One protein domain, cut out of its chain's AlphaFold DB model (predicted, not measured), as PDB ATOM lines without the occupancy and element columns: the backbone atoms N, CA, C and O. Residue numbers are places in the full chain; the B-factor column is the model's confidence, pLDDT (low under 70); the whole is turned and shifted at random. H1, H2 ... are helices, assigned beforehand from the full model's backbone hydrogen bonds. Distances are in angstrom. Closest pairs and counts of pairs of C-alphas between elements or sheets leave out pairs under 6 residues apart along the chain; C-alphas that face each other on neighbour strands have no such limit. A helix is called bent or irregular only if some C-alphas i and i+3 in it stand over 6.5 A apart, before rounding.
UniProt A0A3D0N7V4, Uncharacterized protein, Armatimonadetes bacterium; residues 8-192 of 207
ATOM      1  N   ILE A   8       4.529 -46.917  47.966       89.44
ATOM      2  CA  ILE A   8       4.116 -47.090  46.568       89.44
ATOM      3  C   ILE A   8       2.645 -46.744  46.378       89.44
ATOM      4  O   ILE A   8       2.292 -46.012  45.450       89.44
ATOM      5  N   GLU A   9       1.785 -47.210  47.278       90.50
ATOM      6  CA  GLU A   9       0.357 -46.930  47.187       90.50
ATOM      7  C   GLU A   9       0.068 -45.447  47.445       90.50
ATOM      8  O   GLU A   9      -0.745 -44.837  46.746       90.50
ATOM      9  N   SER A  10       0.815 -44.819  48.360       90.00
ATOM     10  CA  SER A  10       0.766 -43.370  48.577       90.00
ATOM     11  C   SER A  10       1.170 -42.585  47.323       90.00
ATOM     12  O   SER A  10       0.529 -41.593  46.968       90.00
ATOM     13  N   LEU A  11       2.208 -43.043  46.609       90.25
ATOM     14  CA  LEU A  11       2.675 -42.423  45.374       90.25
ATOM     15  C   LEU A  11       1.647 -42.592  44.254       90.25
ATOM     16  O   LEU A  11       1.341 -41.620  43.569       90.25
ATOM     17  N   ARG A  12       1.071 -43.788  44.093       92.31
ATOM     18  CA  ARG A  12       0.006 -44.054  43.114       92.31
ATOM     19  C   ARG A  12      -1.180 -43.115  43.318       92.31
ATOM     20  O   ARG A  12      -1.624 -42.477  42.364       92.31
ATOM     21  N   HIS A  13      -1.654 -42.996  44.557       93.12
ATOM     22  CA  HIS A  13      -2.741 -42.087  44.909       93.12
ATOM     23  C   HIS A  13      -2.387 -40.625  44.629       93.12
ATOM     24  O   HIS A  13      -3.225 -39.899  44.091       93.12
ATOM     25  N   HIS A  14      -1.161 -40.195  44.953       91.69
ATOM     26  CA  HIS A  14      -0.680 -38.844  44.646       91.69
ATOM     27  C   HIS A  14      -0.710 -38.574  43.142       91.69
ATOM     28  O   HIS A  14      -1.337 -37.609  42.717       91.69
ATOM     29  N   LEU A  15      -0.101 -39.451  42.338       92.31
ATOM     30  CA  LEU A  15      -0.036 -39.318  40.881       92.31
ATOM     31  C   LEU A  15      -1.437 -39.255  40.258       92.31
ATOM     32  O   LEU A  15      -1.719 -38.361  39.464       92.31
ATOM     33  N   LEU A  16      -2.342 -40.155  40.659       93.81
ATOM     34  CA  LEU A  16      -3.720 -40.170  40.161       93.81
ATOM     35  C   LEU A  16      -4.496 -38.916  40.566       93.81
ATOM     36  O   LEU A  16      -5.091 -38.269  39.706       93.81
ATOM     37  N   ARG A  17      -4.485 -38.539  41.851       93.81
ATOM     38  CA  ARG A  17      -5.195 -37.336  42.316       93.81
ATOM     39  C   ARG A  17      -4.648 -36.078  41.663       93.81
ATOM     40  O   ARG A  17      -5.430 -35.207  41.295       93.81
ATOM     41  N   ARG A  18      -3.326 -35.975  41.520       92.00
ATOM     42  CA  ARG A  18      -2.686 -34.831  40.874       92.00
ATOM     43  C   ARG A  18      -3.097 -34.747  39.410       92.00
ATOM     44  O   ARG A  18      -3.579 -33.700  38.993       92.00
ATOM     45  N   TRP A  19      -2.991 -35.846  38.671       94.06
ATOM     46  CA  TRP A  19      -3.384 -35.910  37.266       94.06
ATOM     47  C   TRP A  19      -4.870 -35.584  37.055       94.06
ATOM     48  O   TRP A  19      -5.203 -34.796  36.174       94.06
ATOM     49  N   ILE A  20      -5.769 -36.101  37.898       93.88
ATOM     50  CA  ILE A  20      -7.203 -35.787  37.809       93.88
ATOM     51  C   ILE A  20      -7.452 -34.306  38.118       93.88
ATOM     52  O   ILE A  20      -8.018 -33.593  37.291       93.88
ATOM     53  N   ASN A  21      -7.017 -33.830  39.287       94.00
ATOM     54  CA  ASN A  21      -7.402 -32.508  39.791       94.00
ATOM     55  C   ASN A  21      -6.681 -31.357  39.088       94.00
ATOM     56  O   ASN A  21      -7.229 -30.263  39.007       94.00
ATOM     57  N   TRP A  22      -5.458 -31.586  38.611       91.31
ATOM     58  CA  TRP A  22      -4.608 -30.546  38.024       91.31
ATOM     59  C   TRP A  22      -4.289 -30.774  36.545       91.31
ATOM     60  O   TRP A  22      -3.779 -29.864  35.900       91.31
ATOM     61  N   GLY A  23      -4.608 -31.947  35.999       91.75
ATOM     62  CA  GLY A  23      -4.483 -32.247  34.574       91.75
ATOM     63  C   GLY A  23      -5.840 -32.275  33.876       91.75
ATOM     64  O   GLY A  23      -6.154 -31.393  33.078       91.75
ATOM     65  N   ILE A  24      -6.667 -33.273  34.198       93.88
ATOM     66  CA  ILE A  24      -7.940 -33.532  33.510       93.88
ATOM     67  C   ILE A  24      -8.998 -32.474  33.817       93.88
ATOM     68  O   ILE A  24      -9.569 -31.908  32.888       93.88
ATOM     69  N   VAL A  25      -9.259 -32.177  35.093       94.56
ATOM     70  CA  VAL A  25     -10.297 -31.207  35.477       94.56
ATOM     71  C   VAL A  25     -10.025 -29.820  34.872       94.56
ATOM     72  O   VAL A  25     -10.924 -29.291  34.219       94.56
ATOM     73  N   PRO A  26      -8.813 -29.237  34.971       94.25
ATOM     74  CA  PRO A  26      -8.531 -27.948  34.343       94.25
ATOM     75  C   PRO A  26      -8.625 -27.984  32.820       94.25
ATOM     76  O   PRO A  26      -9.094 -27.017  32.224       94.25
ATOM     77  N   LEU A  27      -8.225 -29.088  32.180       93.75
ATOM     78  CA  LEU A  27      -8.369 -29.240  30.733       93.75
ATOM     79  C   LEU A  27      -9.846 -29.257  30.317       93.75
ATOM     80  O   LEU A  27     -10.203 -28.599  29.343       93.75
ATOM     81  N   LEU A  28     -10.710 -29.952  31.064       94.69
ATOM     82  CA  LEU A  28     -12.157 -29.948  30.832       94.69
ATOM     83  C   LEU A  28     -12.762 -28.555  31.039       94.69
ATOM     84  O   LEU A  28     -13.598 -28.136  30.241       94.69
ATOM     85  N   ILE A  29     -12.311 -27.817  32.058       95.88
ATOM     86  CA  ILE A  29     -12.712 -26.419  32.271       95.88
ATOM     87  C   ILE A  29     -12.290 -25.562  31.071       95.88
ATOM     88  O   ILE A  29     -13.113 -24.822  30.537       95.88
ATOM     89  N   CYS A  30     -11.044 -25.694  30.603       94.56
ATOM     90  CA  CYS A  30     -10.569 -24.967  29.426       94.56
ATOM     91  C   CYS A  30     -11.396 -25.316  28.187       94.56
ATOM     92  O   CYS A  30     -11.845 -24.413  27.494       94.56
ATOM     93  N   ALA A  31     -11.670 -26.600  27.948       93.38
ATOM     94  CA  ALA A  31     -12.505 -27.047  26.838       93.38
ATOM     95  C   ALA A  31     -13.919 -26.450  26.904       93.38
ATOM     96  O   ALA A  31     -14.410 -25.939  25.899       93.38
ATOM     97  N   ALA A  32     -14.553 -26.456  28.079       94.75
ATOM     98  CA  ALA A  32     -15.869 -25.855  28.269       94.75
ATOM     99  C   ALA A  32     -15.852 -24.347  27.974       94.75
ATOM    100  O   ALA A  32     -16.702 -23.861  27.231       94.75
ATOM    101  N   ILE A  33     -14.855 -23.616  28.487       93.69
ATOM    102  CA  ILE A  33     -14.692 -22.179  28.224       93.69
ATOM    103  C   ILE A  33     -14.460 -21.922  26.731       93.69
ATOM    104  O   ILE A  33     -15.125 -21.069  26.147       93.69
ATOM    105  N   THR A  34     -13.562 -22.673  26.091       91.94
ATOM    106  CA  THR A  34     -13.275 -22.566  24.656       91.94
ATOM    107  C   THR A  34     -14.534 -22.782  23.817       91.94
ATOM    108  O   THR A  34     -14.789 -22.007  22.899       91.94
ATOM    109  N   LEU A  35     -15.347 -23.794  24.136       90.25
ATOM    110  CA  LEU A  35     -16.595 -24.076  23.421       90.25
ATOM    111  C   LEU A  35     -17.651 -22.987  23.647       90.25
ATOM    112  O   LEU A  35     -18.310 -22.575  22.694       90.25
ATOM    113  N   LEU A  36     -17.788 -22.482  24.876       91.69
ATOM    114  CA  LEU A  36     -18.690 -21.367  25.181       91.69
ATOM    115  C   LEU A  36     -18.295 -20.102  24.409       91.69
ATOM    116  O   LEU A  36     -19.153 -19.463  23.802       91.69
ATOM    117  N   LEU A  37     -17.002 -19.774  24.365       88.75
ATOM    118  CA  LEU A  37     -16.491 -18.640  23.592       88.75
ATOM    119  C   LEU A  37     -16.647 -18.845  22.083       88.75
ATOM    120  O   LEU A  37     -16.938 -17.891  21.375       88.75
ATOM    121  N   ALA A  38     -16.503 -20.068  21.577       85.12
ATOM    122  CA  ALA A  38     -16.702 -20.338  20.155       85.12
ATOM    123  C   ALA A  38     -18.166 -20.152  19.716       85.12
ATOM    124  O   ALA A  38     -18.423 -19.855  18.552       85.12
ATOM    125  N   LEU A  39     -19.117 -20.342  20.636       85.38
ATOM    126  CA  LEU A  39     -20.552 -20.221  20.378       85.38
ATOM    127  C   LEU A  39     -21.094 -18.798  20.613       85.38
ATOM    128  O   LEU A  39     -22.000 -18.378  19.901       85.38
ATOM    129  N   TRP A  40     -20.567 -18.077  21.608       81.44
ATOM    130  CA  TRP A  40     -21.131 -16.802  22.091       81.44
ATOM    131  C   TRP A  40     -20.125 -15.647  22.128       81.44
ATOM    132  O   TRP A  40     -20.488 -14.520  22.463       81.44
ATOM    133  N   GLY A  41     -18.851 -15.920  21.865       65.06
ATOM    134  CA  GLY A  41     -17.784 -14.939  21.977       65.06
ATOM    135  C   GLY A  41     -17.749 -13.967  20.797       65.06
ATOM    136  O   GLY A  41     -18.211 -14.292  19.699       65.06
ATOM    137  N   PRO A  42     -17.178 -12.769  20.998       63.78
ATOM    138  CA  PRO A  42     -16.902 -11.858  19.897       63.78
ATOM    139  C   PRO A  42     -15.973 -12.539  18.885       63.78
ATOM    140  O   PRO A  42     -14.980 -13.162  19.268       63.78
ATOM    141  N   GLN A  43     -16.283 -12.416  17.591       64.62
ATOM    142  CA  GLN A  43     -15.341 -12.809  16.545       64.62
ATOM    143  C   GLN A  43     -14.133 -11.875  16.656       64.62
ATOM    144  O   GLN A  43     -14.274 -10.656  16.569       64.62
ATOM    145  N   GLY A  44     -12.975 -12.450  16.988       63.53
ATOM    146  CA  GLY A  44     -11.757 -11.694  17.255       63.53
ATOM    147  C   GLY A  44     -11.243 -10.907  16.040       63.53
ATOM    148  O   GLY A  44     -11.767 -11.032  14.936       63.53
ATOM    149  N   PRO A  45     -10.193 -10.093  16.230       72.44
ATOM    150  CA  PRO A  45      -9.819  -9.015  15.311       72.44
ATOM    151  C   PRO A  45      -9.116  -9.473  14.023       72.44
ATOM    152  O   PRO A  45      -8.730  -8.632  13.213       72.44
ATOM    153  N   ILE A  46      -8.861 -10.773  13.854       75.31
ATOM    154  CA  ILE A  46      -8.090 -11.286  12.721       75.31
ATOM    155  C   ILE A  46      -9.007 -11.486  11.517       75.31
ATOM    156  O   ILE A  46      -9.824 -12.403  11.484       75.31
ATOM    157  N   GLU A  47      -8.790 -10.681  10.480       68.31
ATOM    158  CA  GLU A  47      -9.477 -10.804   9.199       68.31
ATOM    159  C   GLU A  47      -8.484 -11.204   8.099       68.31
ATOM    160  O   GLU A  47      -7.470 -10.554   7.850       68.31
ATOM    161  N   GLY A  48      -8.772 -12.312   7.410       76.31
ATOM    162  CA  GLY A  48      -7.996 -12.769   6.257       76.31
ATOM    163  C   GLY A  48      -7.228 -14.077   6.476       76.31
ATOM    164  O   GLY A  48      -6.677 -14.371   7.541       76.31
ATOM    165  N   LYS A  49      -7.171 -14.886   5.409       79.00
ATOM    166  CA  LYS A  49      -6.645 -16.266   5.443       79.00
ATOM    167  C   LYS A  49      -5.177 -16.346   5.877       79.00
ATOM    168  O   LYS A  49      -4.806 -17.267   6.599       79.00
ATOM    169  N   GLN A  50      -4.345 -15.393   5.454       81.75
ATOM    170  CA  GLN A  50      -2.909 -15.408   5.750       81.75
ATOM    171  C   GLN A  50      -2.610 -15.033   7.209       81.75
ATOM    172  O   GLN A  50      -1.779 -15.681   7.841       81.75
ATOM    173  N   GLN A  51      -3.329 -14.056   7.769       83.44
ATOM    174  CA  GLN A  51      -3.193 -13.674   9.178       83.44
ATOM    175  C   GLN A  51      -3.722 -14.771  10.112       83.44
ATOM    176  O   GLN A  51      -3.072 -15.099  11.101       83.44
ATOM    177  N   THR A  52      -4.841 -15.407   9.744       84.50
ATOM    178  CA  THR A  52      -5.398 -16.567  10.466       84.50
ATOM    179  C   THR A  52      -4.385 -17.709  10.533       84.50
ATOM    180  O   THR A  52      -4.142 -18.272  11.599       84.50
ATOM    181  N   ARG A  53      -3.750 -18.032   9.398       85.38
ATOM    182  CA  ARG A  53      -2.738 -19.087   9.328       85.38
ATOM    183  C   ARG A  53      -1.529 -18.779  10.212       85.38
ATOM    184  O   ARG A  53      -1.131 -19.642  10.985       85.38
ATOM    185  N   LEU A  54      -0.984 -17.565  10.130       87.88
ATOM    186  CA  LEU A  54       0.169 -17.160  10.938       87.88
ATOM    187  C   LEU A  54      -0.150 -17.208  12.439       87.88
ATOM    188  O   LEU A  54       0.626 -17.748  13.223       87.88
ATOM    189  N   ALA A  55      -1.305 -16.677  12.846       86.38
ATOM    190  CA  ALA A  55      -1.727 -16.705  14.240       86.38
ATOM    191  C   ALA A  55      -1.914 -18.141  14.748       86.38
ATOM    192  O   ALA A  55      -1.470 -18.458  15.851       86.38
ATOM    193  N   PHE A  56      -2.493 -19.029  13.937       87.38
ATOM    194  CA  PHE A  56      -2.573 -20.446  14.277       87.38
ATOM    195  C   PHE A  56      -1.188 -21.086  14.423       87.38
ATOM    196  O   PHE A  56      -0.948 -21.763  15.417       87.38
ATOM    197  N   GLU A  57      -0.269 -20.855  13.482       89.69
ATOM    198  CA  GLU A  57       1.095 -21.396  13.536       89.69
ATOM    199  C   GLU A  57       1.833 -20.954  14.811       89.69
ATOM    200  O   GLU A  57       2.484 -21.774  15.457       89.69
ATOM    201  N   ILE A  58       1.671 -19.694  15.232       89.94
ATOM    202  CA  ILE A  58       2.249 -19.170  16.480       89.94
ATOM    203  C   ILE A  58       1.652 -19.879  17.699       89.94
ATOM    204  O   ILE A  58       2.378 -20.421  18.530       89.94
ATOM    205  N   VAL A  59       0.324 -19.883  17.808       89.69
ATOM    206  CA  VAL A  59      -0.412 -20.450  18.948       89.69
ATOM    207  C   VAL A  59      -0.138 -21.954  19.070       89.69
ATOM    208  O   VAL A  59       0.176 -22.453  20.153       89.69
ATOM    209  N   PHE A  60      -0.179 -22.677  17.952       89.06
ATOM    210  CA  PHE A  60       0.142 -24.099  17.898       89.06
ATOM    211  C   PHE A  60       1.617 -24.360  18.225       89.06
ATOM    212  O   PHE A  60       1.918 -25.264  19.002       89.06
ATOM    213  N   GLY A  61       2.531 -23.538  17.702       91.19
ATOM    214  CA  GLY A  61       3.962 -23.614  17.993       91.19
ATOM    215  C   GLY A  61       4.279 -23.423  19.476       91.19
ATOM    216  O   GLY A  61       5.055 -24.194  20.037       91.19
ATOM    217  N   ILE A  62       3.628 -22.465  20.145       91.06
ATOM    218  CA  ILE A  62       3.757 -22.260  21.597       91.06
ATOM    219  C   ILE A  62       3.295 -23.508  22.348       91.06
ATOM    220  O   ILE A  62       4.006 -24.012  23.216       91.06
ATOM    221  N   ALA A  63       2.121 -24.038  22.009       88.75
ATOM    222  CA  ALA A  63       1.588 -25.203  22.698       88.75
ATOM    223  C   ALA A  63       2.441 -26.469  22.454       88.75
ATOM    224  O   ALA A  63       2.663 -27.246  23.384       88.75
ATOM    225  N   ALA A  64       3.008 -26.635  21.255       90.19
ATOM    226  CA  ALA A  64       3.974 -27.690  20.955       90.19
ATOM    227  C   ALA A  64       5.298 -27.512  21.724       90.19
ATOM    228  O   ALA A  64       5.857 -28.486  22.232       90.19
ATOM    229  N   ALA A  65       5.787 -26.278  21.873       92.00
ATOM    230  CA  ALA A  65       6.975 -25.985  22.673       92.00
ATOM    231  C   ALA A  65       6.756 -26.320  24.157       92.00
ATOM    232  O   ALA A  65       7.623 -26.933  24.779       92.00
ATOM    233  N   VAL A  66       5.583 -25.994  24.712       89.50
ATOM    234  CA  VAL A  66       5.200 -26.374  26.085       89.50
ATOM    235  C   VAL A  66       5.140 -27.893  26.236       89.50
ATOM    236  O   VAL A  66       5.676 -28.434  27.205       89.50
ATOM    237  N   PHE A  67       4.548 -28.595  25.264       89.00
ATOM    238  CA  PHE A  67       4.522 -30.058  25.242       89.00
ATOM    239  C   PHE A  67       5.945 -30.636  25.324       89.00
ATOM    240  O   PHE A  67       6.235 -31.481  26.175       89.00
ATOM    241  N   LEU A  68       6.850 -30.153  24.465       90.19
ATOM    242  CA  LEU A  68       8.232 -30.629  24.397       90.19
ATOM    243  C   LEU A  68       9.026 -30.285  25.665       90.19
ATOM    244  O   LEU A  68       9.792 -31.113  26.158       90.19
ATOM    245  N   ALA A  69       8.817 -29.093  26.228       88.38
ATOM    246  CA  ALA A  69       9.424 -28.691  27.492       88.38
ATOM    247  C   ALA A  69       9.005 -29.623  28.636       88.38
ATOM    248  O   ALA A  69       9.854 -30.055  29.416       88.38
ATOM    249  N   GLY A  70       7.727 -30.009  28.693       84.06
ATOM    250  CA  GLY A  70       7.231 -30.990  29.656       84.06
ATOM    251  C   GLY A  70       7.923 -32.348  29.523       84.06
ATOM    252  O   GLY A  70       8.355 -32.918  30.524       84.06
ATOM    253  N   PHE A  71       8.100 -32.837  28.292       84.31
ATOM    254  CA  PHE A  71       8.846 -34.072  28.027       84.31
ATOM    255  C   PHE A  71      10.305 -33.981  28.499       84.31
ATOM    256  O   PHE A  71      10.818 -34.893  29.151       84.31
ATOM    257  N   TYR A  72      10.974 -32.866  28.197       86.12
ATOM    258  CA  TYR A  72      12.363 -32.637  28.588       86.12
ATOM    259  C   TYR A  72      12.536 -32.577  30.111       86.12
ATOM    260  O   TYR A  72      13.435 -33.221  30.658       86.12
ATOM    261  N   ILE A  73      11.669 -31.832  30.804       84.38
ATOM    262  CA  ILE A  73      11.698 -31.701  32.266       84.38
ATOM    263  C   ILE A  73      11.464 -33.059  32.920       84.38
ATOM    264  O   ILE A  73      12.230 -33.433  33.812       84.38
ATOM    265  N   ASP A  74      10.486 -33.825  32.429       84.00
ATOM    266  CA  ASP A  74      10.235 -35.159  32.962       84.00
ATOM    267  C   ASP A  74      11.465 -36.062  32.841       84.00
ATOM    268  O   ASP A  74      11.891 -36.674  33.822       84.00
ATOM    269  N   GLY A  75      12.086 -36.107  31.659       79.75
ATOM    270  CA  GLY A  75      13.298 -36.891  31.432       79.75
ATOM    271  C   GLY A  75      14.471 -36.444  32.309       79.75
ATOM    272  O   GLY A  75      15.218 -37.278  32.826       79.75
ATOM    273  N   HIS A  76      14.618 -35.136  32.536       81.06
ATOM    274  CA  HIS A  76      15.674 -34.588  33.384       81.06
ATOM    275  C   HIS A  76      15.505 -34.986  34.862       81.06
ATOM    276  O   HIS A  76      16.505 -35.224  35.545       81.06
ATOM    277  N   TRP A  77      14.269 -35.061  35.363       76.12
ATOM    278  CA  TRP A  77      13.979 -35.276  36.788       76.12
ATOM    279  C   TRP A  77      13.724 -36.744  37.138       76.12
ATOM    280  O   TRP A  77      13.995 -37.160  38.266       76.12
ATOM    281  N   THR A  78      13.235 -37.539  36.186       80.00
ATOM    282  CA  THR A  78      12.872 -38.951  36.400       80.00
ATOM    283  C   THR A  78      13.745 -39.925  35.624       80.00
ATOM    284  O   THR A  78      13.510 -41.128  35.676       80.00
ATOM    285  N   GLY A  79      14.789 -39.442  34.944       78.75
ATOM    286  CA  GLY A  79      15.781 -40.299  34.307       78.75
ATOM    287  C   GLY A  79      16.398 -41.266  35.320       78.75
ATOM    288  O   GLY A  79      17.107 -40.834  36.230       78.75
ATOM    289  N   ALA A  80      16.131 -42.564  35.142       73.38
ATOM    290  CA  ALA A  80      16.543 -43.622  36.068       73.38
ATOM    291  C   ALA A  80      18.024 -43.530  36.458       73.38
ATOM    292  O   ALA A  80      18.341 -43.648  37.631       73.38
ATOM    293  N   GLU A  81      18.902 -43.224  35.503       74.00
ATOM    294  CA  GLU A  81      20.343 -43.080  35.732       74.00
ATOM    295  C   GLU A  81      20.689 -41.900  36.657       74.00
ATOM    296  O   GLU A  81      21.459 -42.048  37.602       74.00
ATOM    297  N   ARG A  82      20.067 -40.728  36.458       78.06
ATOM    298  CA  ARG A  82      20.284 -39.559  37.333       78.06
ATOM    299  C   ARG A  82      19.754 -39.805  38.732       78.06
ATOM    300  O   ARG A  82      20.382 -39.405  39.707       78.06
ATOM    301  N   VAL A  83      18.582 -40.425  38.826       79.19
ATOM    302  CA  VAL A  83      17.972 -40.759  40.113       79.19
ATOM    303  C   VAL A  83      18.826 -41.802  40.840       79.19
ATOM    304  O   VAL A  83      19.093 -41.638  42.028       79.19
ATOM    305  N   ALA A  84      19.336 -42.805  40.121       76.12
ATOM    306  CA  ALA A  84      20.262 -43.800  40.650       76.12
ATOM    307  C   ALA A  84      21.558 -43.162  41.160       76.12
ATOM    308  O   ALA A  84      21.993 -43.471  42.265       76.12
ATOM    309  N   ARG A  85      22.144 -42.235  40.392       78.56
ATOM    310  CA  ARG A  85      23.365 -41.515  40.771       78.56
ATOM    311  C   ARG A  85      23.164 -40.679  42.036       78.56
ATOM    312  O   ARG A  85      23.930 -40.832  42.979       78.56
ATOM    313  N   LYS A  86      22.075 -39.906  42.117       79.25
ATOM    314  CA  LYS A  86      21.719 -39.136  43.326       79.25
ATOM    315  C   LYS A  86      21.551 -40.027  44.559       79.25
ATOM    316  O   LYS A  86      21.997 -39.661  45.641       79.25
ATOM    317  N   ILE A  87      20.903 -41.186  44.410       79.56
ATOM    318  CA  ILE A  87      20.741 -42.149  45.510       79.56
ATOM    319  C   ILE A  87      22.092 -42.758  45.907       79.56
ATOM    320  O   ILE A  87      22.367 -42.883  47.099       79.56
ATOM    321  N   TYR A  88      22.929 -43.118  44.934       77.19
ATOM    322  CA  TYR A  88      24.251 -43.700  45.163       77.19
ATOM    323  C   TYR A  88      25.189 -42.732  45.894       77.19
ATOM    324  O   TYR A  88      25.768 -43.109  46.910       77.19
ATOM    325  N   GLU A  89      25.272 -41.477  45.446       79.50
ATOM    326  CA  GLU A  89      26.031 -40.412  46.116       79.50
ATOM    327  C   GLU A  89      25.520 -40.178  47.546       79.50
ATOM    328  O   GLU A  89      26.299 -40.175  48.499       79.50
ATOM    329  N   ALA A  90      24.197 -40.069  47.729       78.81
ATOM    330  CA  ALA A  90      23.593 -39.863  49.045       78.81
ATOM    331  C   ALA A  90      23.805 -41.045  50.007       78.81
ATOM    332  O   ALA A  90      23.844 -40.856  51.220       78.81
ATOM    333  N   ALA A  91      23.951 -42.266  49.485       76.56
ATOM    334  CA  ALA A  91      24.248 -43.462  50.271       76.56
ATOM    335  C   ALA A  91      25.745 -43.610  50.626       76.56
ATOM    336  O   ALA A  91      26.125 -44.606  51.244       76.56
ATOM    337  N   GLY A  92      26.597 -42.643  50.254       75.19
ATOM    338  CA  GLY A  92      28.043 -42.677  50.501       75.19
ATOM    339  C   GLY A  92      28.836 -43.455  49.447       75.19
ATOM    340  O   GLY A  92      29.976 -43.859  49.697       75.19
ATOM    341  N   GLY A  93      28.234 -43.697  48.279       73.38
ATOM    342  CA  GLY A  93      28.922 -44.205  47.102       73.38
ATOM    343  C   GLY A  93      29.984 -43.216  46.616       73.38
ATOM    344  O   GLY A  93      29.816 -42.005  46.715       73.38
ATOM    345  N   ASN A  94      31.096 -43.740  46.103       70.19
ATOM    346  CA  ASN A  94      32.198 -42.939  45.568       70.19
ATOM    347  C   ASN A  94      32.345 -43.223  44.064       70.19
ATOM    348  O   ASN A  94      32.254 -44.390  43.667       70.19
ATOM    349  N   GLU A  95      32.576 -42.183  43.256       58.50
ATOM    350  CA  GLU A  95      32.707 -42.241  41.784       58.50
ATOM    351  C   GLU A  95      33.843 -43.192  41.356       58.50
ATOM    352  O   GLU A  95      33.726 -43.949  40.400       58.50
ATOM    353  N   GLY A  96      34.914 -43.288  42.156       57.84
ATOM    354  CA  GLY A  96      36.053 -44.171  41.875       57.84
ATOM    355  C   GLY A  96      35.824 -45.677  42.103       57.84
ATOM    356  O   GLY A  96      36.766 -46.459  41.960       57.84
ATOM    357  N   ARG A  97      34.626 -46.127  42.508       61.97
ATOM    358  CA  ARG A  97      34.322 -47.552  42.758       61.97
ATOM    359  C   ARG A  97      33.172 -48.037  41.888       61.97
ATOM    360  O   ARG A  97      32.151 -47.375  41.767       61.97
ATOM    361  N   ARG A  98      33.290 -49.268  41.372       68.06
ATOM    362  CA  ARG A  98      32.217 -49.907  40.597       68.06
ATOM    363  C   ARG A  98      30.934 -50.017  41.451       68.06
ATOM    364  O   ARG A  98      30.948 -50.732  42.461       68.06
ATOM    365  N   PRO A  99      29.808 -49.401  41.035       66.81
ATOM    366  CA  PRO A  99      28.580 -49.347  41.838       66.81
ATOM    367  C   PRO A  99      28.031 -50.732  42.206       66.81
ATOM    368  O   PRO A  99      27.632 -50.980  43.344       66.81
ATOM    369  N   LYS A 100      28.093 -51.685  41.264       69.31
ATOM    370  CA  LYS A 100      27.629 -53.068  41.470       69.31
ATOM    371  C   LYS A 100      28.417 -53.825  42.540       69.31
ATOM    372  O   LYS A 100      27.827 -54.589  43.295       69.31
ATOM    373  N   SER A 101      29.735 -53.634  42.615       66.31
ATOM    374  CA  SER A 101      30.549 -54.305  43.636       66.31
ATOM    375  C   SER A 101      30.365 -53.671  45.012       66.31
ATOM    376  O   SER A 101      30.414 -54.376  46.015       66.31
ATOM    377  N   TRP A 102      30.102 -52.363  45.066       69.00
ATOM    378  CA  TRP A 102      29.822 -51.638  46.307       69.00
ATOM    379  C   TRP A 102      28.481 -52.068  46.930       69.00
ATOM    380  O   TRP A 102      28.420 -52.393  48.113       69.00
ATOM    381  N   ALA A 103      27.428 -52.206  46.122       67.94
ATOM    382  CA  ALA A 103      26.096 -52.622  46.578       67.94
ATOM    383  C   ALA A 103      25.960 -54.127  46.917       67.94
ATOM    384  O   ALA A 103      24.865 -54.610  47.223       67.94
ATOM    385  N   SER A 104      27.055 -54.893  46.866       69.94
ATOM    386  CA  SER A 104      27.044 -56.339  47.129       69.94
ATOM    387  C   SER A 104      26.708 -56.672  48.589       69.94
ATOM    388  O   SER A 104      26.034 -57.673  48.850       69.94
ATOM    389  N   SER A 105      27.091 -55.807  49.535       72.88
ATOM    390  CA  SER A 105      26.853 -56.019  50.965       72.88
ATOM    391  C   SER A 105      25.451 -55.578  51.412       72.88
ATOM    392  O   SER A 105      24.889 -54.597  50.917       72.88
ATOM    393  N   GLY A 106      24.889 -56.283  52.401       70.81
ATOM    394  CA  GLY A 106      23.578 -55.953  52.977       70.81
ATOM    395  C   GLY A 106      23.517 -54.548  53.589       70.81
ATOM    396  O   GLY A 106      22.518 -53.857  53.415       70.81
ATOM    397  N   ALA A 107      24.611 -54.090  54.213       72.94
ATOM    398  CA  ALA A 107      24.714 -52.757  54.815       72.94
ATOM    399  C   ALA A 107      24.643 -51.622  53.775       72.94
ATOM    400  O   ALA A 107      24.088 -50.555  54.032       72.94
ATOM    401  N   HIS A 108      25.188 -51.849  52.577       75.88
ATOM    402  CA  HIS A 108      25.179 -50.849  51.506       75.88
ATOM    403  C   HIS A 108      23.813 -50.815  50.806       75.88
ATOM    404  O   HIS A 108      23.303 -49.743  50.488       75.88
ATOM    405  N   ARG A 109      23.143 -51.971  50.677       73.06
ATOM    406  CA  ARG A 109      21.739 -52.020  50.242       73.06
ATOM    407  C   ARG A 109      20.792 -51.331  51.223       73.06
ATOM    408  O   ARG A 109      19.909 -50.613  50.771       73.06
ATOM    409  N   SER A 110      20.982 -51.467  52.537       75.19
ATOM    410  CA  SER A 110      20.176 -50.704  53.505       75.19
ATOM    411  C   SER A 110      20.393 -49.191  53.397       75.19
ATOM    412  O   SER A 110      19.422 -48.450  53.511       75.19
ATOM    413  N   ALA A 111      21.618 -48.739  53.098       75.12
ATOM    414  CA  ALA A 111      21.915 -47.319  52.879       75.12
ATOM    415  C   ALA A 111      21.236 -46.759  51.611       75.12
ATOM    416  O   ALA A 111      20.692 -45.655  51.621       75.12
ATOM    417  N   LEU A 112      21.185 -47.541  50.526       77.50
ATOM    418  CA  LEU A 112      20.440 -47.172  49.313       77.50
ATOM    419  C   LEU A 112      18.935 -47.054  49.591       77.50
ATOM    420  O   LEU A 112      18.297 -46.098  49.153       77.50
ATOM    421  N   ARG A 113      18.378 -47.987  50.374       78.75
ATOM    422  CA  ARG A 113      16.964 -47.959  50.775       78.75
ATOM    423  C   ARG A 113      16.630 -46.746  51.637       78.75
ATOM    424  O   ARG A 113      15.596 -46.123  51.412       78.75
ATOM    425  N   SER A 114      17.499 -46.365  52.576       80.00
ATOM    426  CA  SER A 114      17.285 -45.156  53.387       80.00
ATOM    427  C   SER A 114      17.278 -43.871  52.554       80.00
ATOM    428  O   SER A 114      16.610 -42.909  52.921       80.00
ATOM    429  N   SER A 115      17.943 -43.877  51.396       82.44
ATOM    430  CA  SER A 115      17.987 -42.749  50.458       82.44
ATOM    431  C   SER A 115      16.876 -42.783  49.395       82.44
ATOM    432  O   SER A 115      16.755 -41.847  48.604       82.44
ATOM    433  N   ALA A 116      16.009 -43.804  49.381       81.62
ATOM    434  CA  ALA A 116      14.944 -43.966  48.383       81.62
ATOM    435  C   ALA A 116      13.917 -42.815  48.370       81.62
ATOM    436  O   ALA A 116      13.285 -42.552  47.343       81.62
ATOM    437  N   GLN A 117      13.794 -42.070  49.474       84.25
ATOM    438  CA  GLN A 117      12.957 -40.866  49.545       84.25
ATOM    439  C   GLN A 117      13.373 -39.792  48.526       84.25
ATOM    440  O   GLN A 117      12.526 -39.031  48.063       84.25
ATOM    441  N   ILE A 118      14.643 -39.771  48.100       80.56
ATOM    442  CA  ILE A 118      15.136 -38.870  47.049       80.56
ATOM    443  C   ILE A 118      14.453 -39.176  45.708       80.56
ATOM    444  O   ILE A 118      14.023 -38.254  45.012       80.56
ATOM    445  N   ALA A 119      14.295 -40.458  45.354       81.88
ATOM    446  CA  ALA A 119      13.574 -40.851  44.143       81.88
ATOM    447  C   ALA A 119      12.090 -40.489  44.231       81.88
ATOM    448  O   ALA A 119      11.556 -39.888  43.300       81.88
ATOM    449  N   LEU A 120      11.438 -40.800  45.356       85.06
ATOM    450  CA  LEU A 120      10.025 -40.477  45.573       85.06
ATOM    451  C   LEU A 120       9.768 -38.966  45.477       85.06
ATOM    452  O   LEU A 120       8.822 -38.545  44.813       85.06
ATOM    453  N   GLY A 121      10.631 -38.150  46.089       84.50
ATOM    454  CA  GLY A 121      10.570 -36.692  46.000       84.50
ATOM    455  C   GLY A 121      10.766 -36.182  44.571       84.50
ATOM    456  O   GLY A 121       9.969 -35.374  44.098       84.50
ATOM    457  N   SER A 122      11.769 -36.701  43.853       85.50
ATOM    458  CA  SER A 122      12.047 -36.320  42.459       85.50
ATOM    459  C   SER A 122      10.882 -36.657  41.524       85.50
ATOM    460  O   SER A 122      10.491 -35.838  40.694       85.50
ATOM    461  N   ILE A 123      10.281 -37.841  41.691       87.56
ATOM    462  CA  ILE A 123       9.109 -38.282  40.926       87.56
ATOM    463  C   ILE A 123       7.915 -37.366  41.192       87.56
ATOM    464  O   ILE A 123       7.300 -36.885  40.243       87.56
ATOM    465  N   ARG A 124       7.585 -37.110  42.467       88.38
ATOM    466  CA  ARG A 124       6.451 -36.248  42.835       88.38
ATOM    467  C   ARG A 124       6.622 -34.847  42.265       88.38
ATOM    468  O   ARG A 124       5.699 -34.326  41.653       88.38
ATOM    469  N   ALA A 125       7.812 -34.273  42.409       85.94
ATOM    470  CA  ALA A 125       8.075 -32.923  41.947       85.94
ATOM    471  C   ALA A 125       8.062 -32.821  40.408       85.94
ATOM    472  O   ALA A 125       7.517 -31.858  39.873       85.94
ATOM    473  N   SER A 126       8.563 -33.842  39.696       86.62
ATOM    474  CA  SER A 126       8.423 -33.934  38.235       86.62
ATOM    475  C   SER A 126       6.954 -33.993  37.820       86.62
ATOM    476  O   SER A 126       6.500 -33.172  37.025       86.62
ATOM    477  N   ALA A 127       6.192 -34.923  38.408       87.25
ATOM    478  CA  ALA A 127       4.778 -35.111  38.110       87.25
ATOM    479  C   ALA A 127       3.968 -33.834  38.375       87.25
ATOM    480  O   ALA A 127       3.131 -33.450  37.557       87.25
ATOM    481  N   ASP A 128       4.246 -33.137  39.477       86.94
ATOM    482  CA  ASP A 128       3.588 -31.879  39.814       86.94
ATOM    483  C   ASP A 128       3.915 -30.774  38.800       86.94
ATOM    484  O   ASP A 128       3.002 -30.048  38.396       86.94
ATOM    485  N   ALA A 129       5.175 -30.666  38.365       86.44
ATOM    486  CA  ALA A 129       5.615 -29.662  37.400       86.44
ATOM    487  C   ALA A 129       4.994 -29.880  36.012       86.44
ATOM    488  O   ALA A 129       4.404 -28.958  35.446       86.44
ATOM    489  N   ILE A 130       5.070 -31.103  35.476       86.69
ATOM    490  CA  ILE A 130       4.555 -31.403  34.131       86.69
ATOM    491  C   ILE A 130       3.024 -31.364  34.085       86.69
ATOM    492  O   ILE A 130       2.445 -30.888  33.115       86.69
ATOM    493  N   THR A 131       2.333 -31.764  35.159       86.19
ATOM    494  CA  THR A 131       0.860 -31.715  35.188       86.19
ATOM    495  C   THR A 131       0.342 -30.284  35.030       86.19
ATOM    496  O   THR A 131      -0.598 -30.051  34.269       86.19
ATOM    497  N   VAL A 132       0.998 -29.308  35.670       84.31
ATOM    498  CA  VAL A 132       0.620 -27.887  35.578       84.31
ATOM    499  C   VAL A 132       0.874 -27.317  34.177       84.31
ATOM    500  O   VAL A 132       0.105 -26.477  33.715       84.31
ATOM    501  N   MET A 133       1.885 -27.803  33.449       85.69
ATOM    502  CA  MET A 133       2.147 -27.358  32.072       85.69
ATOM    503  C   MET A 133       1.000 -27.681  31.109       85.69
ATOM    504  O   MET A 133       0.757 -26.928  30.166       85.69
ATOM    505  N   GLY A 134       0.229 -28.740  31.368       82.50
ATOM    506  CA  GLY A 134      -0.945 -29.069  30.559       82.50
ATOM    507  C   GLY A 134      -2.053 -28.011  30.628       82.50
ATOM    508  O   GLY A 134      -2.793 -27.841  29.659       82.50
ATOM    509  N   ILE A 135      -2.123 -27.246  31.725       88.50
ATOM    510  CA  ILE A 135      -3.040 -26.104  31.862       88.50
ATOM    511  C   ILE A 135      -2.675 -25.017  30.851       88.50
ATOM    512  O   ILE A 135      -3.561 -24.451  30.217       88.50
ATOM    513  N   ALA A 136      -1.380 -24.760  30.641       89.75
ATOM    514  CA  ALA A 136      -0.932 -23.760  29.677       89.75
ATOM    515  C   ALA A 136      -1.386 -24.107  28.250       89.75
ATOM    516  O   ALA A 136      -1.876 -23.231  27.546       89.75
ATOM    517  N   ILE A 137      -1.329 -25.384  27.849       88.56
ATOM    518  CA  ILE A 137      -1.852 -25.833  26.545       88.56
ATOM    519  C   ILE A 137      -3.368 -25.576  26.444       88.56
ATOM    520  O   ILE A 137      -3.843 -25.081  25.422       88.56
ATOM    521  N   GLY A 138      -4.128 -25.848  27.511       89.56
ATOM    522  CA  GLY A 138      -5.565 -25.550  27.571       89.56
ATOM    523  C   GLY A 138      -5.882 -24.053  27.457       89.56
ATOM    524  O   GLY A 138      -6.775 -23.665  26.705       89.56
ATOM    525  N   LEU A 139      -5.112 -23.193  28.129       93.00
ATOM    526  CA  LEU A 139      -5.259 -21.735  28.039       93.00
ATOM    527  C   LEU A 139      -4.972 -21.212  26.628       93.00
ATOM    528  O   LEU A 139      -5.664 -20.314  26.150       93.00
ATOM    529  N   VAL A 140      -4.001 -21.800  25.927       92.00
ATOM    530  CA  VAL A 140      -3.705 -21.454  24.530       92.00
ATOM    531  C   VAL A 140      -4.917 -21.717  23.620       92.00
ATOM    532  O   VAL A 140      -5.175 -20.930  22.709       92.00
ATOM    533  N   ALA A 141      -5.732 -22.742  23.903       90.94
ATOM    534  CA  ALA A 141      -6.976 -22.974  23.165       90.94
ATOM    535  C   ALA A 141      -8.009 -21.853  23.393       90.94
ATOM    536  O   ALA A 141      -8.678 -21.432  22.452       90.94
ATOM    537  N   ILE A 142      -8.114 -21.315  24.611       91.38
ATOM    538  CA  ILE A 142      -8.986 -20.164  24.916       91.38
ATOM    539  C   ILE A 142      -8.511 -18.925  24.152       91.38
ATOM    540  O   ILE A 142      -9.301 -18.278  23.464       91.38
ATOM    541  N   VAL A 143      -7.210 -18.632  24.223       90.00
ATOM    542  CA  VAL A 143      -6.595 -17.493  23.524       90.00
ATOM    543  C   VAL A 143      -6.823 -17.589  22.018       90.00
ATOM    544  O   VAL A 143      -7.140 -16.582  21.394       90.00
ATOM    545  N   SER A 144      -6.742 -18.791  21.437       88.94
ATOM    546  CA  SER A 144      -6.965 -18.982  20.001       88.94
ATOM    547  C   SER A 144      -8.346 -18.491  19.546       88.94
ATOM    548  O   SER A 144      -8.440 -17.751  18.568       88.94
ATOM    549  N   VAL A 145      -9.402 -18.810  20.300       88.44
ATOM    550  CA  VAL A 145     -10.768 -18.343  20.016       88.44
ATOM    551  C   VAL A 145     -10.887 -16.834  20.221       88.44
ATOM    552  O   VAL A 145     -11.455 -16.153  19.373       88.44
ATOM    553  N   LEU A 146     -10.302 -16.288  21.293       87.25
ATOM    554  CA  LEU A 146     -10.314 -14.841  21.555       87.25
ATOM    555  C   LEU A 146      -9.591 -14.030  20.469       87.25
ATOM    556  O   LEU A 146      -9.970 -12.895  20.188       87.25
ATOM    557  N   MET A 147      -8.576 -14.609  19.826       85.44
ATOM    558  CA  MET A 147      -7.894 -14.009  18.675       85.44
ATOM    559  C   MET A 147      -8.732 -14.057  17.386       85.44
ATOM    560  O   MET A 147      -8.335 -13.463  16.388       85.44
ATOM    561  N   GLY A 148      -9.885 -14.728  17.387       82.38
ATOM    562  CA  GLY A 148     -10.743 -14.883  16.212       82.38
ATOM    563  C   GLY A 148     -10.351 -16.057  15.319       82.38
ATOM    564  O   GLY A 148     -10.788 -16.121  14.172       82.38
ATOM    565  N   LEU A 149      -9.537 -16.999  15.813       85.00
ATOM    566  CA  LEU A 149      -9.233 -18.200  15.040       85.00
ATOM    567  C   LEU A 149     -10.482 -19.090  14.910       85.00
ATOM    568  O   LEU A 149     -11.229 -19.254  15.879       85.00
ATOM    569  N   PRO A 150     -10.687 -19.727  13.740       85.38
ATOM    570  CA  PRO A 150     -11.724 -20.731  13.551       85.38
ATOM    571  C   PRO A 150     -11.725 -21.797  14.652       85.38
ATOM    572  O   PRO A 150     -10.673 -22.314  15.033       85.38
ATOM    573  N   SER A 151     -12.916 -22.196  15.100       84.19
ATOM    574  CA  SER A 151     -13.108 -23.177  16.181       84.19
ATOM    575  C   SER A 151     -12.387 -24.508  15.943       84.19
ATOM    576  O   SER A 151     -11.896 -25.119  16.890       84.19
ATOM    577  N   ASN A 152     -12.226 -24.927  14.684       88.00
ATOM    578  CA  ASN A 152     -11.456 -26.120  14.320       88.00
ATOM    579  C   ASN A 152      -9.998 -26.067  14.816       88.00
ATOM    580  O   ASN A 152      -9.458 -27.092  15.228       88.00
ATOM    581  N   HIS A 153      -9.366 -24.890  14.821       89.00
ATOM    582  CA  HIS A 153      -8.009 -24.721  15.348       89.00
ATOM    583  C   HIS A 153      -7.970 -24.833  16.872       89.00
ATOM    584  O   HIS A 153      -7.082 -25.483  17.420       89.00
ATOM    585  N   ALA A 154      -8.966 -24.270  17.557       88.56
ATOM    586  CA  ALA A 154      -9.096 -24.412  19.003       88.56
ATOM    587  C   ALA A 154      -9.277 -25.887  19.408       88.56
ATOM    588  O   ALA A 154      -8.640 -26.354  20.351       88.56
ATOM    589  N   ILE A 155     -10.066 -26.650  18.642       90.19
ATOM    590  CA  ILE A 155     -10.233 -28.100  18.834       90.19
ATOM    591  C   ILE A 155      -8.898 -28.838  18.668       90.19
ATOM    592  O   ILE A 155      -8.575 -29.691  19.490       90.19
ATOM    593  N   GLN A 156      -8.091 -28.501  17.656       91.56
ATOM    594  CA  GLN A 156      -6.764 -29.110  17.469       91.56
ATOM    595  C   GLN A 156      -5.840 -28.871  18.673       91.56
ATOM    596  O   GLN A 156      -5.142 -29.790  19.103       91.56
ATOM    597  N   ILE A 157      -5.869 -27.671  19.260       91.56
ATOM    598  CA  ILE A 157      -5.078 -27.349  20.458       91.56
ATOM    599  C   ILE A 157      -5.593 -28.131  21.676       91.56
ATOM    600  O   ILE A 157      -4.792 -28.692  22.425       91.56
ATOM    601  N   LEU A 158      -6.915 -28.245  21.853       92.19
ATOM    602  CA  LEU A 158      -7.508 -29.061  22.921       92.19
ATOM    603  C   LEU A 158      -7.143 -30.543  22.785       92.19
ATOM    604  O   LEU A 158      -6.810 -31.182  23.782       92.19
ATOM    605  N   LEU A 159      -7.151 -31.085  21.563       93.25
ATOM    606  CA  LEU A 159      -6.712 -32.456  21.289       93.25
ATOM    607  C   LEU A 159      -5.237 -32.656  21.648       93.25
ATOM    608  O   LEU A 159      -4.889 -33.680  22.234       93.25
ATOM    609  N   MET A 160      -4.380 -31.673  21.370       92.12
ATOM    610  CA  MET A 160      -2.984 -31.714  21.805       92.12
ATOM    611  C   MET A 160      -2.857 -31.673  23.334       92.12
ATOM    612  O   MET A 160      -2.071 -32.432  23.901       92.12
ATOM    613  N   GLY A 161      -3.669 -30.863  24.017       92.25
ATOM    614  CA  GLY A 161      -3.761 -30.863  25.481       92.25
ATOM    615  C   GLY A 161      -4.209 -32.217  26.043       92.25
ATOM    616  O   GLY A 161      -3.621 -32.715  27.000       92.25
ATOM    617  N   ALA A 162      -5.192 -32.862  25.414       92.94
ATOM    618  CA  ALA A 162      -5.640 -34.203  25.789       92.94
ATOM    619  C   ALA A 162      -4.541 -35.255  25.572       92.94
ATOM    620  O   ALA A 162      -4.279 -36.066  26.460       92.94
ATOM    621  N   ALA A 163      -3.845 -35.205  24.432       93.56
ATOM    622  CA  ALA A 163      -2.708 -36.078  24.148       93.56
ATOM    623  C   ALA A 163      -1.577 -35.894  25.173       93.56
ATOM    624  O   ALA A 163      -0.986 -36.875  25.621       93.56
ATOM    625  N   TYR A 164      -1.319 -34.657  25.605       92.00
ATOM    626  CA  TYR A 164      -0.356 -34.363  26.664       92.00
ATOM    627  C   TYR A 164      -0.755 -34.995  28.007       92.00
ATOM    628  O   TYR A 164       0.072 -35.621  28.668       92.00
ATOM    629  N   GLN A 165      -2.031 -34.912  28.394       92.50
ATOM    630  CA  GLN A 165      -2.508 -35.546  29.629       92.50
ATOM    631  C   GLN A 165      -2.447 -37.077  29.569       92.50
ATOM    632  O   GLN A 165      -2.113 -37.714  30.570       92.50
ATOM    633  N   LEU A 166      -2.722 -37.674  28.406       92.19
ATOM    634  CA  LEU A 166      -2.536 -39.111  28.189       92.19
ATOM    635  C   LEU A 166      -1.061 -39.508  28.261       92.19
ATOM    636  O   LEU A 166      -0.732 -40.541  28.846       92.19
ATOM    637  N   PHE A 167      -0.167 -38.674  27.723       90.62
ATOM    638  CA  PHE A 167       1.270 -38.871  27.862       90.62
ATOM    639  C   PHE A 167       1.677 -38.897  29.341       90.62
ATOM    640  O   PHE A 167       2.303 -39.870  29.756       90.62
ATOM    641  N   ILE A 168       1.258 -37.926  30.160       90.06
ATOM    642  CA  ILE A 168       1.550 -37.926  31.607       90.06
ATOM    643  C   ILE A 168       1.041 -39.208  32.272       90.06
ATOM    644  O   ILE A 168       1.793 -39.887  32.974       90.06
ATOM    645  N   PHE A 169      -0.207 -39.592  32.002       91.75
ATOM    646  CA  PHE A 169      -0.787 -40.809  32.565       91.75
ATOM    647  C   PHE A 169       0.011 -42.066  32.182       91.75
ATOM    648  O   PHE A 169       0.265 -42.933  33.023       91.75
ATOM    649  N   SER A 170       0.497 -42.135  30.939       91.12
ATOM    650  CA  SER A 170       1.330 -43.243  30.452       91.12
ATOM    651  C   SER A 170       2.673 -43.373  31.185       91.12
ATOM    652  O   SER A 170       3.283 -44.445  31.170       91.12
ATOM    653  N   ARG A 171       3.132 -42.313  31.868       88.62
ATOM    654  CA  ARG A 171       4.373 -42.302  32.658       88.62
ATOM    655  C   ARG A 171       4.188 -42.850  34.069       88.62
ATOM    656  O   ARG A 171       5.171 -43.289  34.665       88.62
ATOM    657  N   HIS A 172       2.961 -42.927  34.590       90.69
ATOM    658  CA  HIS A 172       2.711 -43.435  35.944       90.69
ATOM    659  C   HIS A 172       3.325 -44.828  36.190       90.69
ATOM    660  O   HIS A 172       4.033 -44.981  37.185       90.69
ATOM    661  N   PRO A 173       3.168 -45.835  35.301       89.62
ATOM    662  CA  PRO A 173       3.790 -47.144  35.506       89.62
ATOM    663  C   PRO A 173       5.321 -47.087  35.559       89.62
ATOM    664  O   PRO A 173       5.946 -47.861  36.279       89.62
ATOM    665  N   TYR A 174       5.940 -46.173  34.806       88.69
ATOM    666  CA  TYR A 174       7.386 -45.967  34.852       88.69
ATOM    667  C   TYR A 174       7.826 -45.404  36.207       88.69
ATOM    668  O   TYR A 174       8.767 -45.929  36.798       88.69
ATOM    669  N   TYR A 175       7.116 -44.402  36.728       88.94
ATOM    670  CA  TYR A 175       7.393 -43.827  38.043       88.94
ATOM    671  C   TYR A 175       7.265 -44.846  39.172       88.94
ATOM    672  O   TYR A 175       8.125 -44.891  40.046       88.94
ATOM    673  N   ILE A 176       6.231 -45.690  39.130       90.38
ATOM    674  CA  ILE A 176       6.043 -46.749  40.126       90.38
ATOM    675  C   ILE A 176       7.211 -47.737  40.091       90.38
ATOM    676  O   ILE A 176       7.829 -47.961  41.125       90.38
ATOM    677  N   ARG A 177       7.605 -48.232  38.910       87.88
ATOM    678  CA  ARG A 177       8.764 -49.136  38.789       87.88
ATOM    679  C   ARG A 177      10.068 -48.500  39.272       87.88
ATOM    680  O   ARG A 177      10.887 -49.169  39.894       87.88
ATOM    681  N   LEU A 178      10.275 -47.215  38.984       86.56
ATOM    682  CA  LEU A 178      11.457 -46.480  39.439       86.56
ATOM    683  C   LEU A 178      11.477 -46.338  40.968       86.56
ATOM    684  O   LEU A 178      12.522 -46.521  41.591       86.56
ATOM    685  N   ALA A 179      10.323 -46.044  41.570       87.94
ATOM    686  CA  ALA A 179      10.158 -45.969  43.015       87.94
ATOM    687  C   ALA A 179      10.358 -47.334  43.693       87.94
ATOM    688  O   ALA A 179      11.063 -47.407  44.695       87.94
ATOM    689  N   GLU A 180       9.801 -48.411  43.133       87.69
ATOM    690  CA  GLU A 180       9.982 -49.785  43.623       87.69
ATOM    691  C   GLU A 180      11.462 -50.186  43.599       87.69
ATOM    692  O   GLU A 180      12.004 -50.623  44.613       87.69
ATOM    693  N   ALA A 181      12.156 -49.944  42.481       84.00
ATOM    694  CA  ALA A 181      13.588 -50.216  42.365       84.00
ATOM    695  C   ALA A 181      14.419 -49.418  43.388       84.00
ATOM    696  O   ALA A 181      15.374 -49.945  43.966       84.00
ATOM    697  N   ALA A 182      14.055 -48.158  43.650       85.44
ATOM    698  CA  ALA A 182      14.713 -47.340  44.669       85.44
ATOM    699  C   ALA A 182      14.461 -47.879  46.089       85.44
ATOM    700  O   ALA A 182      15.408 -48.059  46.854       85.44
ATOM    701  N   LEU A 183      13.208 -48.195  46.430       85.94
ATOM    702  CA  LEU A 183      12.812 -48.726  47.742       85.94
ATOM    703  C   LEU A 183      13.389 -50.117  48.024       85.94
ATOM    704  O   LEU A 183      13.649 -50.450  49.180       85.94
ATOM    705  N   ASN A 184      13.654 -50.907  46.984       84.94
ATOM    706  CA  ASN A 184      14.327 -52.198  47.109       84.94
ATOM    707  C   ASN A 184      15.855 -52.069  47.225       84.94
ATOM    708  O   ASN A 184      16.515 -53.034  47.630       84.94
ATOM    709  N   GLY A 185      16.419 -50.884  46.960       77.50
ATOM    710  CA  GLY A 185      17.866 -50.651  46.901       77.50
ATOM    711  C   GLY A 185      18.516 -51.269  45.658       77.50
ATOM    712  O   GLY A 185      19.697 -51.607  45.683       77.50
ATOM    713  N   GLU A 186      17.733 -51.469  44.598       81.56
ATOM    714  CA  GLU A 186      18.147 -52.086  43.331       81.56
ATOM    715  C   GLU A 186      18.532 -51.042  42.278       81.56
ATOM    716  O   GLU A 186      19.146 -51.369  41.260       81.56
ATOM    717  N   LEU A 187      18.193 -49.774  42.523       78.44
ATOM    718  CA  LEU A 187      18.517 -48.675  41.633       78.44
ATOM    719  C   LEU A 187      19.999 -48.290  41.770       78.44
ATOM    720  O   LEU A 187      20.396 -47.627  42.726       78.44
ATOM    721  N   LEU A 188      20.812 -48.714  40.801       75.50
ATOM    722  CA  LEU A 188      22.246 -48.432  40.734       75.50
ATOM    723  C   LEU A 188      22.602 -47.748  39.411       75.50
ATOM    724  O   LEU A 188      22.073 -48.159  38.374       75.50
ATOM    725  N   PRO A 189      23.509 -46.754  39.428       73.94
ATOM    726  CA  PRO A 189      24.006 -46.144  38.204       73.94
ATOM    727  C   PRO A 189      24.786 -47.173  37.375       73.94
ATOM    728  O   PRO A 189      25.445 -48.074  37.918       73.94
ATOM    729  N   ARG A 190      24.700 -47.070  36.049       66.50
ATOM    730  CA  ARG A 190      25.507 -47.888  35.139       66.50
ATOM    731  C   ARG A 190      26.953 -47.397  35.172       66.50
ATOM    732  O   ARG A 190      27.226 -46.208  35.080       66.50
ATOM    733  N   ALA A 191      27.892 -48.336  35.289       57.88
ATOM    734  CA  ALA A 191      29.322 -48.041  35.417       57.88
ATOM    735  C   ALA A 191      29.946 -47.400  34.157       57.88
ATOM    736  O   ALA A 191      31.074 -46.926  34.224       57.88
ATOM    737  N   ASP A 192      29.220 -47.378  33.037       51.28
ATOM    738  CA  ASP A 192      29.755 -47.068  31.707       51.28
ATOM    739  C   ASP A 192      29.351 -45.657  31.219       51.28
ATOM    740  O   ASP A 192      29.724 -45.241  30.123       51.28
TER     741      ASP A 192
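This is residues 8 to 192 of the 207 residues of an uncharacterized protein of Armatimonadetes bacterium (UniProt A0A3D0N7V4). Four long helices, H1, H2, H6 and H7, lie side by side as a slender rod, with the short helices H3, H4 and H5 making a small head at one end. H6 and the bent but nearly straight H7 form a pair in the middle; H1 covers one side of this pair and H2 the other, and the tail, residues 185 to 192, turns across the rod near the head. The printed part has 185 residues with seven named helices, H1 to H7 in chain order, and no named strand; its class is all helix. It is loose, with a radius of gyration of the C-alphas of 21.6 A, and spans 71 by 31 by 18 A.

H1, residues 8 to 40, touches H6, residues 117 to 146, at a shallow tilt of 5 degrees, the same way; their closest C-alphas, Thr 34 and Ile 142, are 4.9 A apart. H2, residues 49 to 78, is apart from H1 but touches H6, opposite ways at a shallow tilt of 6 degrees, closest at the C-alphas of Ala 63 and Ile 137, 5.2 A. H3, residues 80 to 90, touches H6 at a steep tilt of 42 degrees, with the C-alphas of Val 83 and Ala 119 closest at 6.0 A. H4, residues 99 to 102, touches no helix. H7, residues 151 to 184, was assigned as one helix by its hydrogen bonds but is bent: C-alphas 170 and 173 are 6.8 A apart, and its arms H7a, residues 151 to 170, and H7b, residues 173 to 184, stand at 23 degrees. H6 and H7a form a helical hairpin, closest at the C-alphas of Ala 141 and Ala 154, 4.9 A. H5, residues 106 to 114, touches H7b only at their ends, closest at the C-alphas of Arg 113 and Leu 183, 5.2 A. Each O i to N i+4 pair is within hydrogen-bond range in H2, H3, H5, H7a and H7b, against 27 of 29 in H1 and 23 of 26 in H6; H4 is too short for such a pair.

H1 begins at C-alpha 8 (4.116, -47.090, 46.568) and is 46.4 A long. H2 measures 43.1 A, H6 44.7 A, H7a 28.5 A and H7b 16.5 A, ending at C-alpha 184 (14.327, -52.198, 47.109).

The C-alphas of Glu 47 and Ser 105, 71.5 A apart, are the farthest pair. The printed part has no cut, and no link is long. The mean pLDDT of the printed part is 83.9; residues 41 to 44, 47, 95 to 104 and 190 to 192 are under 70.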